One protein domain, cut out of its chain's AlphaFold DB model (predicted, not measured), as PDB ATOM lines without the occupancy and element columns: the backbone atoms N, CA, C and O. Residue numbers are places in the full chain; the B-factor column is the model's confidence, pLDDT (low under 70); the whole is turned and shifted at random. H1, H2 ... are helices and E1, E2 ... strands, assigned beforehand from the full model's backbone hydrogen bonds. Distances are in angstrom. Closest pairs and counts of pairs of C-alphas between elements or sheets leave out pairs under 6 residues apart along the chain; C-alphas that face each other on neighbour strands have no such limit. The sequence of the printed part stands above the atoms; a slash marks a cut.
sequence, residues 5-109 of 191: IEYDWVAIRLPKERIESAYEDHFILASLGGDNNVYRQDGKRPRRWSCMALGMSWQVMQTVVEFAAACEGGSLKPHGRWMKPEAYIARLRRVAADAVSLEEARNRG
ATOM      1  N   ILE A   5     -57.925  32.644  19.711       94.12
ATOM      2  CA  ILE A   5     -58.521  31.309  19.697       94.12
ATOM      3  C   ILE A   5     -57.792  30.487  18.643       94.12
ATOM      4  O   ILE A   5     -57.738  30.896  17.484       94.12
ATOM      5  N   GLU A   6     -57.271  29.329  19.034       94.75
ATOM      6  CA  GLU A   6     -56.718  28.351  18.097       94.75
ATOM      7  C   GLU A   6     -57.690  27.196  17.923       94.75
ATOM      8  O   GLU A   6     -58.184  26.632  18.896       94.75
ATOM      9  N   TYR A   7     -58.014  26.882  16.677       93.12
ATOM     10  CA  TYR A   7     -59.023  25.897  16.313       93.12
ATOM     11  C   TYR A   7     -58.402  24.571  15.899       93.12
ATOM     12  O   TYR A   7     -59.008  23.536  16.157       93.12
ATOM     13  N   ASP A   8     -57.232  24.616  15.263       93.75
ATOM     14  CA  ASP A   8     -56.543  23.437  14.754       93.75
ATOM     15  C   ASP A   8     -55.033  23.678  14.634       93.75
ATOM     16  O   ASP A   8     -54.590  24.831  14.600       93.75
ATOM     17  N   TRP A   9     -54.261  22.596  14.545       95.50
ATOM     18  CA  TRP A   9     -52.811  22.620  14.376       95.50
ATOM     19  C   TRP A   9     -52.357  21.546  13.399       95.50
ATOM     20  O   TRP A   9     -52.893  20.441  13.368       95.50
ATOM     21  N   VAL A  10     -51.300  21.848  12.656       96.38
ATOM     22  CA  VAL A  10     -50.630  20.884  11.788       96.38
ATOM     23  C   VAL A  10     -49.125  21.060  11.909       96.38
ATOM     24  O   VAL A  10     -48.625  22.184  11.901       96.38
ATOM     25  N   ALA A  11     -48.405  19.947  12.026       97.44
ATOM     26  CA  ALA A  11     -46.967  19.919  11.827       97.44
ATOM     27  C   ALA A  11     -46.678  19.286  10.467       97.44
ATOM     28  O   ALA A  11     -47.191  18.212  10.157       97.44
ATOM     29  N   ILE A  12     -45.874  19.963   9.658       97.38
ATOM     30  CA  ILE A  12     -45.456  19.506   8.337       97.38
ATOM     31  C   ILE A  12     -43.982  19.141   8.436       97.38
ATOM     32  O   ILE A  12     -43.167  19.988   8.795       97.38
ATOM     33  N   ARG A  13     -43.648  17.889   8.126       97.44
ATOM     34  CA  ARG A  13     -42.276  17.386   8.110       97.44
ATOM     35  C   ARG A  13     -41.602  17.743   6.789       97.44
ATOM     36  O   ARG A  13     -42.127  17.468   5.710       97.44
ATOM     37  N   LEU A  14     -40.415  18.316   6.904       95.94
ATOM     38  CA  LEU A  14     -39.479  18.618   5.836       95.94
ATOM     39  C   LEU A  14     -38.297  17.647   5.987       95.94
ATOM     40  O   LEU A  14     -37.490  17.818   6.905       95.94
ATOM     41  N   PRO A  15     -38.222  16.598   5.149       96.25
ATOM     42  CA  PRO A  15     -37.167  15.596   5.241       96.25
ATOM     43  C   PRO A  15     -35.785  16.230   5.084       96.25
ATOM     44  O   PRO A  15     -35.586  17.055   4.189       96.25
ATOM     45  N   LYS A  16     -34.823  15.819   5.914       95.31
ATOM     46  CA  LYS A  16     -33.435  16.297   5.840       95.31
ATOM     47  C   LYS A  16     -32.794  16.038   4.481       95.31
ATOM     48  O   LYS A  16     -31.948  16.807   4.055       95.31
ATOM     49  N   GLU A  17     -33.223  14.991   3.775       95.31
ATOM     50  CA  GLU A  17     -32.699  14.625   2.458       95.31
ATOM     51  C   GLU A  17     -32.979  15.698   1.398       95.31
ATOM     52  O   GLU A  17     -32.252  15.780   0.414       95.31
ATOM     53  N   ARG A  18     -34.003  16.537   1.614       93.31
ATOM     54  CA  ARG A  18     -34.352  17.665   0.738       93.31
ATOM     55  C   ARG A  18     -33.600  18.955   1.080       93.31
ATOM     56  O   ARG A  18     -33.766  19.951   0.385       93.31
ATOM     57  N   ILE A  19     -32.854  18.977   2.188       91.31
ATOM     58  CA  ILE A  19     -32.252  20.187   2.749       91.31
ATOM     59  C   ILE A  19     -30.731  20.025   2.773       91.31
ATOM     60  O   ILE A  19     -30.174  19.218   3.517       91.31
ATOM     61  N   GLU A  20     -30.040  20.835   1.979       86.94
ATOM     62  CA  GLU A  20     -28.587  20.826   1.851       86.94
ATOM     63  C   GLU A  20     -27.906  21.006   3.220       86.94
ATOM     64  O   GLU A  20     -28.084  22.020   3.904       86.94
ATOM     65  N   SER A  21     -27.078  20.028   3.600       84.94
ATOM     66  CA  SER A  21     -26.333  19.994   4.868       84.94
ATOM     67  C   SER A  21     -27.196  19.909   6.137       84.94
ATOM     68  O   SER A  21     -26.686  20.154   7.234       84.94
ATOM     69  N   ALA A  22     -28.479  19.545   6.033       88.50
ATOM     70  CA  ALA A  22     -29.297  19.255   7.206       88.50
ATOM     71  C   ALA A  22     -28.927  17.899   7.819       88.50
ATOM     72  O   ALA A  22     -28.875  16.874   7.141       88.50
ATOM     73  N   TYR A  23     -28.705  17.884   9.131       91.69
ATOM     74  CA  TYR A  23     -28.424  16.652   9.871       91.69
ATOM     75  C   TYR A  23     -29.701  15.963  10.389       91.69
ATOM     76  O   TYR A  23     -29.714  14.747  10.588       91.69
ATOM     77  N   GLU A  24     -30.784  16.725  10.554       94.06
ATOM     78  CA  GLU A  24     -32.086  16.289  11.061       94.06
ATOM     79  C   GLU A  24     -33.240  16.881  10.246       94.06
ATOM     80  O   GLU A  24     -33.103  17.915   9.581       94.06
ATOM     81  N   ASP A  25     -34.391  16.211  10.315       96.31
ATOM     82  CA  ASP A  25     -35.626  16.693   9.708       96.31
ATOM     83  C   ASP A  25     -36.034  18.035  10.316       96.31
ATOM     84  O   ASP A  25     -35.920  18.277  11.523       96.31
ATOM     85  N   HIS A  26     -36.553  18.900   9.457       95.38
ATOM     86  CA  HIS A  26     -37.129  20.171   9.858       95.38
ATOM     87  C   HIS A  26     -38.651  20.073   9.846       95.38
ATOM     88  O   HIS A  26     -39.248  19.211   9.206       95.38
ATOM     89  N   PHE A  27     -39.303  20.965  10.574       96.06
ATOM     90  CA  PHE A  27     -40.740  20.954  10.767       96.06
ATOM     91  C   PHE A  27     -41.277  22.372  10.659       96.06
ATOM     92  O   PHE A  27     -40.679  23.315  11.177       96.06
ATOM     93  N   ILE A  28     -42.433  22.511  10.017       95.50
ATOM     94  CA  ILE A  28     -43.260  23.717  10.069       95.50
ATOM     95  C   ILE A  28     -44.452  23.395  10.956       95.50
ATOM     96  O   ILE A  28     -45.276  22.555  10.601       95.50
ATOM     97  N   LEU A  29     -44.558  24.069  12.096       96.50
ATOM     98  CA  LEU A  29     -45.740  24.010  12.945       96.50
ATOM     99  C   LEU A  29     -46.635  25.203  12.622       96.50
ATOM    100  O   LEU A  29     -46.204  26.352  12.727       96.50
ATOM    101  N   ALA A  30     -47.888  24.940  12.270       95.00
ATOM    102  CA  ALA A  30     -48.876  25.966  11.979       95.00
ATOM    103  C   ALA A  30     -50.133  25.789  12.835       95.00
ATOM    104  O   ALA A  30     -50.538  24.662  13.129       95.00
ATOM    105  N   SER A  31     -50.773  26.905  13.187       94.31
ATOM    106  CA  SER A  31     -52.100  26.922  13.808       94.31
ATOM    107  C   SER A  31     -53.115  27.650  12.949       94.31
ATOM    108  O   SER A  31     -52.818  28.677  12.332       94.31
ATOM    109  N   LEU A  32     -54.341  27.133  12.946       93.38
ATOM    110  CA  LEU A  32     -55.520  27.837  12.474       93.38
ATOM    111  C   LEU A  32     -56.083  28.631  13.646       93.38
ATOM    112  O   LEU A  32     -56.549  28.051  14.626       93.38
ATOM    113  N   GLY A  33     -56.080  29.955  13.551       92.12
ATOM    114  CA  GLY A  33     -56.528  30.797  14.654       92.12
ATOM    115  C   GLY A  33     -57.190  32.093  14.223       92.12
ATOM    116  O   GLY A  33     -57.132  32.500  13.062       92.12
ATOM    117  N   GLY A  34     -57.833  32.738  15.189       91.94
ATOM    118  CA  GLY A  34     -58.467  34.040  15.032       91.94
ATOM    119  C   GLY A  34     -58.669  34.716  16.380       91.94
ATOM    120  O   GLY A  34     -58.859  34.044  17.398       91.94
ATOM    121  N   ASP A  35     -58.624  36.040  16.387       91.81
ATOM    122  CA  ASP A  35     -58.787  36.819  17.610       91.81
ATOM    123  C   ASP A  35     -60.271  36.948  17.966       91.81
ATOM    124  O   ASP A  35     -61.142  37.101  17.107       91.81
ATOM    125  N   ASN A  36     -60.584  36.846  19.257       90.50
ATOM    126  CA  ASN A  36     -61.959  36.769  19.749       90.50
ATOM    127  C   ASN A  36     -62.800  38.025  19.472       90.50
ATOM    128  O   ASN A  36     -64.033  37.950  19.487       90.50
ATOM    129  N   ASN A  37     -62.139  39.164  19.287       89.94
ATOM    130  CA  ASN A  37     -62.732  40.481  19.107       89.94
ATOM    131  C   ASN A  37     -62.773  40.930  17.639       89.94
ATOM    132  O   ASN A  37     -63.305  42.004  17.367       89.94
ATOM    133  N   VAL A  38     -62.240  40.137  16.706       88.75
ATOM    134  CA  VAL A  38     -62.274  40.448  15.275       88.75
ATOM    135  C   VAL A  38     -63.410  39.673  14.623       88.75
ATOM    136  O   VAL A  38     -63.518  38.455  14.765       88.75
ATOM    137  N   TYR A  39     -64.254  40.391  13.888       89.88
ATOM    138  CA  TYR A  39     -65.368  39.833  13.133       89.88
ATOM    139  C   TYR A  39     -65.363  40.420  11.732       89.88
ATOM    140  O   TYR A  39     -64.962  41.565  11.517       89.88
ATOM    141  N   ARG A  40     -65.797  39.616  10.772       86.75
ATOM    142  CA  ARG A  40     -66.044  40.066   9.406       86.75
ATOM    143  C   ARG A  40     -67.437  40.695   9.331       86.75
ATOM    144  O   ARG A  40     -68.216  40.619  10.281       86.75
ATOM    145  N   GLN A  41     -67.760  41.292   8.187       87.62
ATOM    146  CA  GLN A  41     -69.076  41.901   7.959       87.62
ATOM    147  C   GLN A  41     -70.238  40.896   8.063       87.62
ATOM    148  O   GLN A  41     -71.346  41.290   8.402       87.62
ATOM    149  N   ASP A  42     -69.984  39.605   7.837       87.00
ATOM    150  CA  ASP A  42     -70.967  38.519   7.969       87.00
ATOM    151  C   ASP A  42     -71.187  38.046   9.423       87.00
ATOM    152  O   ASP A  42     -71.919  37.084   9.664       87.00
ATOM    153  N   GLY A  43     -70.535  38.681  10.404       85.44
ATOM    154  CA  GLY A  43     -70.627  38.322  11.821       85.44
ATOM    155  C   GLY A  43     -69.825  37.079  12.223       85.44
ATOM    156  O   GLY A  43     -69.848  36.694  13.395       85.44
ATOM    157  N   LYS A  44     -69.080  36.448  11.305       85.69
ATOM    158  CA  LYS A  44     -68.181  35.331  11.624       85.69
ATOM    159  C   LYS A  44     -66.797  35.836  12.024       85.69
ATOM    160  O   LYS A  44     -66.331  36.889  11.584       85.69
ATOM    161  N   ARG A  45     -66.104  35.058  12.860       87.31
ATOM    162  CA  ARG A  45     -64.700  35.339  13.201       87.31
ATOM    163  C   ARG A  45     -63.805  34.926  12.035       87.31
ATOM    164  O   ARG A  45     -63.910  33.772  11.612       87.31
ATOM    165  N   PRO A  46     -62.913  35.802  11.544       88.19
ATOM    166  CA  PRO A  46     -61.943  35.400  10.544       88.19
ATOM    167  C   PRO A  46     -60.989  34.376  11.159       88.19
ATOM    168  O   PRO A  46     -60.502  34.547  12.278       88.19
ATOM    169  N   ARG A  47     -60.734  33.301  10.418       88.94
ATOM    170  CA  ARG A  47     -59.761  32.275  10.785       88.94
ATOM    171  C   ARG A  47     -58.684  32.265   9.722       88.94
ATOM    172  O   ARG A  47     -58.992  32.253   8.536       88.94
ATOM    173  N   ARG A  48     -57.427  32.256  10.144       88.31
ATOM    174  CA  ARG A  48     -56.298  32.111   9.229       88.31
ATOM    175  C   ARG A  48     -55.315  31.099   9.767       88.31
ATOM    176  O   ARG A  48     -55.075  31.041  10.976       88.31
ATOM    177  N   TRP A  49     -54.759  30.322   8.853       90.81
ATOM    178  CA  TRP A  49     -53.552  29.579   9.141       90.81
ATOM    179  C   TRP A  49     -52.402  30.566   9.348       90.81
ATOM    180  O   TRP A  49     -52.342  31.635   8.739       90.81
ATOM    181  N   SER A  50     -51.517  30.236  10.274       89.69
ATOM    182  CA  SER A  50     -50.309  31.004  10.540       89.69
ATOM    183  C   SER A  50     -49.204  30.071  10.993       89.69
ATOM    184  O   SER A  50     -49.450  29.185  11.815       89.69
ATOM    185  N   CYS A  51     -47.994  30.295  10.485       92.06
ATOM    186  CA  CYS A  51     -46.807  29.609  10.972       92.06
ATOM    187  C   CYS A  51     -46.513  30.043  12.416       92.06
ATOM    188  O   CYS A  51     -46.428  31.239  12.706       92.06
ATOM    189  N   MET A  52     -46.382  29.064  13.308       92.31
ATOM    190  CA  MET A  52     -46.002  29.252  14.706       92.31
ATOM    191  C   MET A  52     -44.503  29.064  14.903       92.31
ATOM    192  O   MET A  52     -43.872  29.867  15.582       92.31
ATOM    193  N   ALA A  53     -43.952  27.993  14.329       93.12
ATOM    194  CA  ALA A  53     -42.560  27.614  14.497       93.12
ATOM    195  C   ALA A  53     -42.023  26.948  13.227       93.12
ATOM    196  O   ALA A  53     -42.755  26.269  12.506       93.12
ATOM    197  N   LEU A  54     -40.726  27.127  12.997       92.69
ATOM    198  CA  LEU A  54     -39.945  26.453  11.970       92.69
ATOM    199  C   LEU A  54     -38.650  25.975  12.619       92.69
ATOM    200  O   LEU A  54     -38.025  26.727  13.364       92.69
ATOM    201  N   GLY A  55     -38.226  24.767  12.281       92.69
ATOM    202  CA  GLY A  55     -36.893  24.286  12.612       92.69
ATOM    203  C   GLY A  55     -36.904  22.807  12.926       92.69
ATOM    204  O   GLY A  55     -37.846  22.090  12.598       92.69
ATOM    205  N   MET A  56     -35.860  22.348  13.591       94.25
ATOM    206  CA  MET A  56     -35.796  20.983  14.091       94.25
ATOM    207  C   MET A  56     -36.809  20.754  15.214       94.25
ATOM    208  O   MET A  56     -37.341  21.695  15.809       94.25
ATOM    209  N   SER A  57     -37.051  19.485  15.534       94.88
ATOM    210  CA  SER A  57     -38.039  19.074  16.541       94.88
ATOM    211  C   SER A  57     -37.899  19.828  17.874       94.88
ATOM    212  O   SER A  57     -38.884  20.322  18.425       94.88
ATOM    213  N   TRP A  58     -36.671  19.988  18.369       94.31
ATOM    214  CA  TRP A  58     -36.378  20.688  19.617       94.31
ATOM    215  C   TRP A  58     -36.586  22.206  19.518       94.31
ATOM    216  O   TRP A  58     -37.092  22.795  20.469       94.31
ATOM    217  N   GLN A  59     -36.284  22.828  18.371       94.19
ATOM    218  CA  GLN A  59     -36.544  24.256  18.127       94.19
ATOM    219  C   GLN A  59     -38.047  24.531  18.108       94.19
ATOM    220  O   GLN A  59     -38.527  25.445  18.775       94.19
ATOM    221  N   VAL A  60     -38.805  23.681  17.408       95.06
ATOM    222  CA  VAL A  60     -40.269  23.760  17.385       95.06
ATOM    223  C   VAL A  60     -40.833  23.615  18.794       95.06
ATOM    224  O   VAL A  60     -41.668  24.418  19.207       95.06
ATOM    225  N   MET A  61     -40.354  22.637  19.567       96.62
ATOM    226  CA  MET A  61     -40.826  22.447  20.938       96.62
ATOM    227  C   MET A  61     -40.423  23.581  21.883       96.62
ATOM    228  O   MET A  61     -41.208  23.908  22.773       96.62
ATOM    229  N   GLN A  62     -39.263  24.211  21.692       95.62
ATOM    230  CA  GLN A  62     -38.880  25.407  22.443       95.62
ATOM    231  C   GLN A  62     -39.903  26.528  22.219       95.62
ATOM    232  O   GLN A  62     -40.469  27.045  23.182       95.62
ATOM    233  N   THR A  63     -40.231  26.828  20.960       93.75
ATOM    234  CA  THR A  63     -41.254  27.827  20.618       93.75
ATOM    235  C   THR A  63     -42.626  27.459  21.193       93.75
ATOM    236  O   THR A  63     -43.335  28.316  21.713       93.75
ATOM    237  N   VAL A  64     -43.008  26.178  21.172       95.12
ATOM    238  CA  VAL A  64     -44.258  25.704  21.794       95.12
ATOM    239  C   VAL A  64     -44.309  26.014  23.289       95.12
ATOM    240  O   VAL A  64     -45.349  26.456  23.778       95.12
ATOM    241  N   VAL A  65     -43.213  25.784  24.016       95.44
ATOM    242  CA  VAL A  65     -43.130  26.079  25.453       95.44
ATOM    243  C   VAL A  65     -43.253  27.583  25.705       95.44
ATOM    244  O   VAL A  65     -43.999  27.980  26.597       95.44
ATOM    245  N   GLU A  66     -42.609  28.417  24.887       92.81
ATOM    246  CA  GLU A  66     -42.736  29.879  24.964       92.81
ATOM    247  C   GLU A  66     -44.190  30.335  24.745       92.81
ATOM    248  O   GLU A  66     -44.729  31.111  25.537       92.81
ATOM    249  N   PHE A  67     -44.876  29.800  23.727       89.94
ATOM    250  CA  PHE A  67     -46.288  30.111  23.472       89.94
ATOM    251  C   PHE A  67     -47.233  29.592  24.561       89.94
ATOM    252  O   PHE A  67     -48.278  30.200  24.801       89.94
ATOM    253  N   ALA A  68     -46.890  28.492  25.236       93.69
ATOM    254  CA  ALA A  68     -47.729  27.905  26.277       93.69
ATOM    255  C   ALA A  68     -47.959  28.856  27.462       93.69
ATOM    256  O   ALA A  68     -49.014  28.786  28.092       93.69
ATOM    257  N   ALA A  69     -47.036  29.791  27.719       92.06
ATOM    258  CA  ALA A  69     -47.208  30.831  28.734       92.06
ATOM    259  C   ALA A  69     -48.463  31.697  28.485       92.06
ATOM    260  O   ALA A  69     -49.126  32.135  29.426       92.06
ATOM    261  N   ALA A  70     -48.867  31.885  27.221       91.12
ATOM    262  CA  ALA A  70     -50.070  32.643  26.873       91.12
ATOM    263  C   ALA A  70     -51.378  31.946  27.300       91.12
ATOM    264  O   ALA A  70     -52.410  32.613  27.443       91.12
ATOM    265  N   CYS A  71     -51.352  30.627  27.521       91.44
ATOM    266  CA  CYS A  71     -52.496  29.877  28.041       91.44
ATOM    267  C   CYS A  71     -52.784  30.234  29.507       91.44
ATOM    268  O   CYS A  71     -53.949  30.340  29.895       91.44
ATOM    269  N   GLU A  72     -51.743  30.472  30.310       89.56
ATOM    270  CA  GLU A  72     -51.882  30.827  31.727       89.56
ATOM    271  C   GLU A  72     -52.510  32.212  31.901       89.56
ATOM    272  O   GLU A  72     -53.498  32.363  32.620       89.56
ATOM    273  N   GLY A  73     -52.027  33.202  31.141       84.38
ATOM    274  CA  GLY A  73     -52.596  34.555  31.116       84.38
ATOM    275  C   GLY A  73     -53.982  34.655  30.461       84.38
ATOM    276  O   GLY A  73     -54.590  35.724  30.451       84.38
ATOM    277  N   GLY A  74     -54.496  33.562  29.882       87.69
ATOM    278  CA  GLY A  74     -55.786  33.524  29.186       87.69
ATOM    279  C   GLY A  74     -55.814  34.268  27.845       87.69
ATOM    280  O   GLY A  74     -56.885  34.394  27.243       87.69
ATOM    281  N   SER A  75     -54.657  34.743  27.373       91.06
ATOM    282  CA  SER A  75     -54.469  35.404  26.076       91.06
ATOM    283  C   SER A  75     -54.506  34.424  24.902       91.06
ATOM    284  O   SER A  75     -54.713  34.851  23.766       91.06
ATOM    285  N   LEU A  76     -54.356  33.123  25.165       93.31
ATOM    286  CA  LEU A  76     -54.513  32.037  24.202       93.31
ATOM    287  C   LEU A  76     -55.551  31.029  24.709       93.31
ATOM    288  O   LEU A  76     -55.485  30.572  25.850       93.31
ATOM    289  N   LYS A  77     -56.515  30.674  23.855       94.06
ATOM    290  CA  LYS A  77     -57.571  29.698  24.157       94.06
ATOM    291  C   LYS A  77     -57.650  28.605  23.093       94.06
ATOM    292  O   LYS A  77     -58.370  28.767  22.098       94.06
ATOM    293  N   PRO A  78     -56.959  27.476  23.304       93.38
ATOM    294  CA  PRO A  78     -57.090  26.285  22.472       93.38
ATOM    295  C   PRO A  78     -58.547  25.798  22.435       93.38
ATOM    296  O   PRO A  78     -59.199  25.634  23.468       93.38
ATOM    297  N   HIS A  79     -59.091  25.621  21.234       91.62
ATOM    298  CA  HIS A  79     -60.503  25.340  20.949       91.62
ATOM    299  C   HIS A  79     -61.494  26.268  21.681       91.62
ATOM    300  O   HIS A  79     -62.605  25.866  22.032       91.62
ATOM    301  N   GLY A  80     -61.091  27.513  21.957       90.88
ATOM    302  CA  GLY A  80     -61.908  28.507  22.658       90.88
ATOM    303  C   GLY A  80     -62.094  28.237  24.153       90.88
ATOM    304  O   GLY A  80     -62.893  28.917  24.800       90.88
ATOM    305  N   ARG A  81     -61.370  27.270  24.724       91.12
ATOM    306  CA  ARG A  81     -61.459  26.881  26.134       91.12
ATOM    307  C   ARG A  81     -60.200  27.287  26.887       91.12
ATOM    308  O   ARG A  81     -59.142  27.490  26.298       91.12
ATOM    309  N   TRP A  82     -60.333  27.411  28.203       92.00
ATOM    310  CA  TRP A  82     -59.159  27.505  29.058       92.00
ATOM    311  C   TRP A  82     -58.428  26.159  29.052       92.00
ATOM    312  O   TRP A  82     -59.059  25.103  29.121       92.00
ATOM    313  N   MET A  83     -57.107  26.204  28.946       93.69
ATOM    314  CA  MET A  83     -56.242  25.034  28.902       93.69
ATOM    315  C   MET A  83     -54.996  25.335  29.727       93.69
ATOM    316  O   MET A  83     -54.455  26.431  29.639       93.69
ATOM    317  N   LYS A  84     -54.533  24.361  30.514       95.06
ATOM    318  CA  LYS A  84     -53.259  24.488  31.228       95.06
ATOM    319  C   LYS A  84     -52.079  24.490  30.242       95.06
ATOM    320  O   LYS A  84     -52.144  23.728  29.268       95.06
ATOM    321  N   PRO A  85     -50.997  25.251  30.490       96.06
ATOM    322  CA  PRO A  85     -49.801  25.240  29.645       96.06
ATOM    323  C   PRO A  85     -49.263  23.829  29.358       96.06
ATOM    324  O   PRO A  85     -48.955  23.504  28.215       96.06
ATOM    325  N   GLU A  86     -49.240  22.935  30.348       96.69
ATOM    326  CA  GLU A  86     -48.730  21.566  30.203       96.69
ATOM    327  C   GLU A  86     -49.597  20.724  29.266       96.69
ATOM    328  O   GLU A  86     -49.082  19.932  28.475       96.69
ATOM    329  N   ALA A  87     -50.918  20.913  29.323       95.88
ATOM    330  CA  ALA A  87     -51.849  20.236  28.426       95.88
ATOM    331  C   ALA A  87     -51.670  20.719  26.979       95.88
ATOM    332  O   ALA A  87     -51.713  19.909  26.051       95.88
ATOM    333  N   TYR A  88     -51.411  22.015  26.794       96.00
ATOM    334  CA  TYR A  88     -51.117  22.606  25.491       96.00
ATOM    335  C   TYR A  88     -49.793  22.085  24.910       96.00
ATOM    336  O   TYR A  88     -49.761  21.606  23.776       96.00
ATOM    337  N   ILE A  89     -48.724  22.061  25.713       97.00
ATOM    338  CA  ILE A  89     -47.423  21.495  25.318       97.00
ATOM    339  C   ILE A  89     -47.568  20.015  24.954       97.00
ATOM    340  O   ILE A  89     -47.063  19.578  23.921       97.00
ATOM    341  N   ALA A  90     -48.277  19.230  25.771       97.25
ATOM    342  CA  ALA A  90     -48.502  17.812  25.502       97.25
ATOM    343  C   ALA A  90     -49.288  17.589  24.200       97.25
ATOM    344  O   ALA A  90     -48.979  16.663  23.449       97.25
ATOM    345  N   ARG A  91     -50.280  18.441  23.909       96.31
ATOM    346  CA  ARG A  91     -51.048  18.414  22.657       96.31
ATOM    347  C   ARG A  91     -50.146  18.687  21.457       96.31
ATOM    348  O   ARG A  91     -50.141  17.883  20.532       96.31
ATOM    349  N   LEU A  92     -49.366  19.767  21.484       96.94
ATOM    350  CA  LEU A  92     -48.502  20.138  20.362       96.94
ATOM    351  C   LEU A  92     -47.313  19.202  20.176       96.94
ATOM    352  O   LEU A  92     -46.910  18.966  19.043       96.94
ATOM    353  N   ARG A  93     -46.824  18.571  21.246       97.31
ATOM    354  CA  ARG A  93     -45.852  17.480  21.135       97.31
ATOM    355  C   ARG A  93     -46.403  16.309  20.323       97.31
ATOM    356  O   ARG A  93     -45.678  15.764  19.503       97.31
ATOM    357  N   ARG A  94     -47.674  15.934  20.527       97.38
ATOM    358  CA  ARG A  94     -48.327  14.895  19.710       97.38
ATOM    359  C   ARG A  94     -48.484  15.349  18.265       97.38
ATOM    360  O   ARG A  94     -48.130  14.602  17.376       97.38
ATOM    361  N   VAL A  95     -48.918  16.592  18.038       96.88
ATOM    362  CA  VAL A  95     -49.023  17.157  16.678       96.88
ATOM    363  C   VAL A  95     -47.675  17.122  15.952       96.88
ATOM    364  O   VAL A  95     -47.631  16.743  14.790       96.88
ATOM    365  N   ALA A  96     -46.580  17.478  16.629       95.75
ATOM    366  CA  ALA A  96     -45.232  17.422  16.067       95.75
ATOM    367  C   ALA A  96     -44.737  15.983  15.834       95.75
ATOM    368  O   ALA A  96     -44.048  15.734  14.850       95.75
ATOM    369  N   ALA A  97     -45.089  15.040  16.712       95.81
ATOM    370  CA  ALA A  97     -44.770  13.623  16.530       95.81
ATOM    371  C   ALA A  97     -45.550  13.000  15.357       95.81
ATOM    372  O   ALA A  97     -44.987  12.226  14.589       95.81
ATOM    373  N   ASP A  98     -46.809  13.401  15.184       96.75
ATOM    374  CA  ASP A  98     -47.707  12.973  14.106       96.75
ATOM    375  C   ASP A  98     -47.582  13.879  12.862       96.75
ATOM    376  O   ASP A  98     -48.549  14.084  12.120       96.75
ATOM    377  N   ALA A  99     -46.402  14.475  12.650       97.50
ATOM    378  CA  ALA A  99     -46.172  15.397  11.549       97.50
ATOM    379  C   ALA A  99     -46.427  14.730  10.192       97.50
ATOM    380  O   ALA A  99     -45.995  13.609   9.916       97.50
ATOM    381  N   VAL A 100     -47.104  15.463   9.315       97.25
ATOM    382  CA  VAL A 100     -47.510  14.984   7.993       97.25
ATOM    383  C   VAL A 100     -46.521  15.406   6.915       97.25
ATOM    384  O   VAL A 100     -45.753  16.350   7.096       97.25
ATOM    385  N   SER A 101     -46.543  14.732   5.765       96.44
ATOM    386  CA  SER A 101     -45.810  15.208   4.590       96.44
ATOM    387  C   SER A 101     -46.426  16.499   4.039       96.44
ATOM    388  O   SER A 101     -47.585  16.830   4.307       96.44
ATOM    389  N   LEU A 102     -45.658  17.225   3.224       94.31
ATOM    390  CA  LEU A 102     -46.149  18.409   2.515       94.31
ATOM    391  C   LEU A 102     -47.349  18.090   1.605       94.31
ATOM    392  O   LEU A 102     -48.299  18.866   1.539       94.31
ATOM    393  N   GLU A 103     -47.323  16.941   0.932       93.88
ATOM    394  CA  GLU A 103     -48.423  16.474   0.084       93.88
ATOM    395  C   GLU A 103     -49.691  16.192   0.900       93.88
ATOM    396  O   GLU A 103     -50.771  16.675   0.563       93.88
ATOM    397  N   GLU A 104     -49.561  15.498   2.030       94.69
ATOM    398  CA  GLU A 104     -50.687  15.220   2.923       94.69
ATOM    399  C   GLU A 104     -51.275  16.515   3.509       94.69
ATOM    400  O   GLU A 104     -52.494  16.678   3.581       94.69
ATOM    401  N   ALA A 105     -50.431  17.493   3.857       92.75
ATOM    402  CA  ALA A 105     -50.891  18.817   4.274       92.75
ATOM    403  C   ALA A 105     -51.711  19.514   3.170       92.75
ATOM    404  O   ALA A 105     -52.781  20.063   3.450       92.75
ATOM    405  N   ARG A 106     -51.270  19.431   1.907       91.12
ATOM    406  CA  ARG A 106     -52.009  19.962   0.746       91.12
ATOM    407  C   ARG A 106     -53.341  19.263   0.530       91.12
ATOM    408  O   ARG A 106     -54.331  19.946   0.271       91.12
ATOM    409  N   ASN A 107     -53.389  17.944   0.701       90.81
ATOM    410  CA  ASN A 107     -54.623  17.161   0.617       90.81
ATOM    411  C   ASN A 107     -55.628  17.566   1.706       90.81
ATOM    412  O   ASN A 107     -56.831  17.628   1.455       90.81
ATOM    413  N   ARG A 108     -55.137  17.965   2.886       87.94
ATOM    414  CA  ARG A 108     -55.935  18.582   3.965       87.94
ATOM    415  C   ARG A 108     -56.292  20.048   3.704       87.94
ATOM    416  O   ARG A 108     -56.937  20.693   4.526       87.94
ATOM    417  N   GLY A 109     -55.898  20.583   2.553       86.69
ATOM    418  CA  GLY A 109     -56.178  21.945   2.135       86.69
ATOM    419  C   GLY A 109     -55.260  22.985   2.761       86.69
ATOM    420  O   GLY A 109     -55.636  24.151   2.724       86.69
TER     421      GLY A 109
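AT A GLANCE: This is residues 5 to 109 of the 191 residues of an uncharacterized protein of Denitratisoma oestradiolicum (UniProt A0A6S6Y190). A long, strongly twisted sheet, made mainly of the antiparallel strands E1, E2 and E3, has two helices, H1 and H2, packed side by side over one face and the small helix H3 on the opposite face. The links E1 to E2 and E2 to E3 lie at opposite ends of the long axis. The printed part has 105 residues, with three named helices and four named strands in the order E1 E2 E3 H1 E4 H2 H3; the mixed sheet runs E3 E2 E1 E4, and the class is mixed, helices and strands. The whole is compact, with a radius of gyration of the C-alphas of 14.9 A, yet elongated, spanning 46 by 30 by 18 A.

IN THESE COORDINATES: E1, residues 5 to 14, begins at C-alpha 5 (-58.521, 31.309, 19.697), measures 26.8 A and bends by 54 degrees at residue 8. E2, residues 26 to 35, measures 28.4 A, and E3, residues 48 to 56, 23.8 A. H1, residues 57 to 72, measures 23.7 A from C-alpha 57 (-38.039, 19.074, 16.541). E4, residues 76 to 78, measures 6.5 A; H2, residues 85 to 97, 18.2 A; H3, residues 102 to 107, 8.8 A, ending at C-alpha 107 (-54.623, 17.161, 0.617).

HOW THE PARTS SIT: E1, E2 and E3 form a meander, each strand the antiparallel neighbour of the one before; E1 and E2 are a hairpin, and so are E2 and E3. N 12 and O 28 are 2.8 A apart, and N 29 and O 53 2.9 A, both within hydrogen-bond range. E4 is the parallel neighbour of E1, with N 6 and O 77 at 3.3 A. E3, H1 and E4 form a split strand-helix-strand unit, two strands running the same way with E2 and E1 between them, and its crossover is right-handed. H1 is on the sheet at a height of 6.0 A; its closest C-alphas to E3 are Val 60 and Ala 53, 5.3 A apart. H2 is on the same face at a height of 9.2 A; its closest C-alphas to E1 are Ala 96 and Ala 11, 5.2 A apart. H1 and H2 touch, closest at the C-alphas of Ala 68 and Pro 85, 4.8 A, at a shallow tilt of 29 degrees, opposite ways. H3 is on the opposite face, over none of the strands; its closest C-alphas to E1 are Leu 102 and Ile 12, 6.0 A apart. H2 and H3 have every O i to N i+4 pair within hydrogen-bond range; H1 has 8 of 12.

THE WHOLE: The two C-alphas farthest apart, those of Ser 21 and Gly 43, are 48.4 A apart. The links E1 to E2 and E2 to E3 are long. The printed part has no cut, its mean pLDDT is 93.0, and no printed residue is under 70.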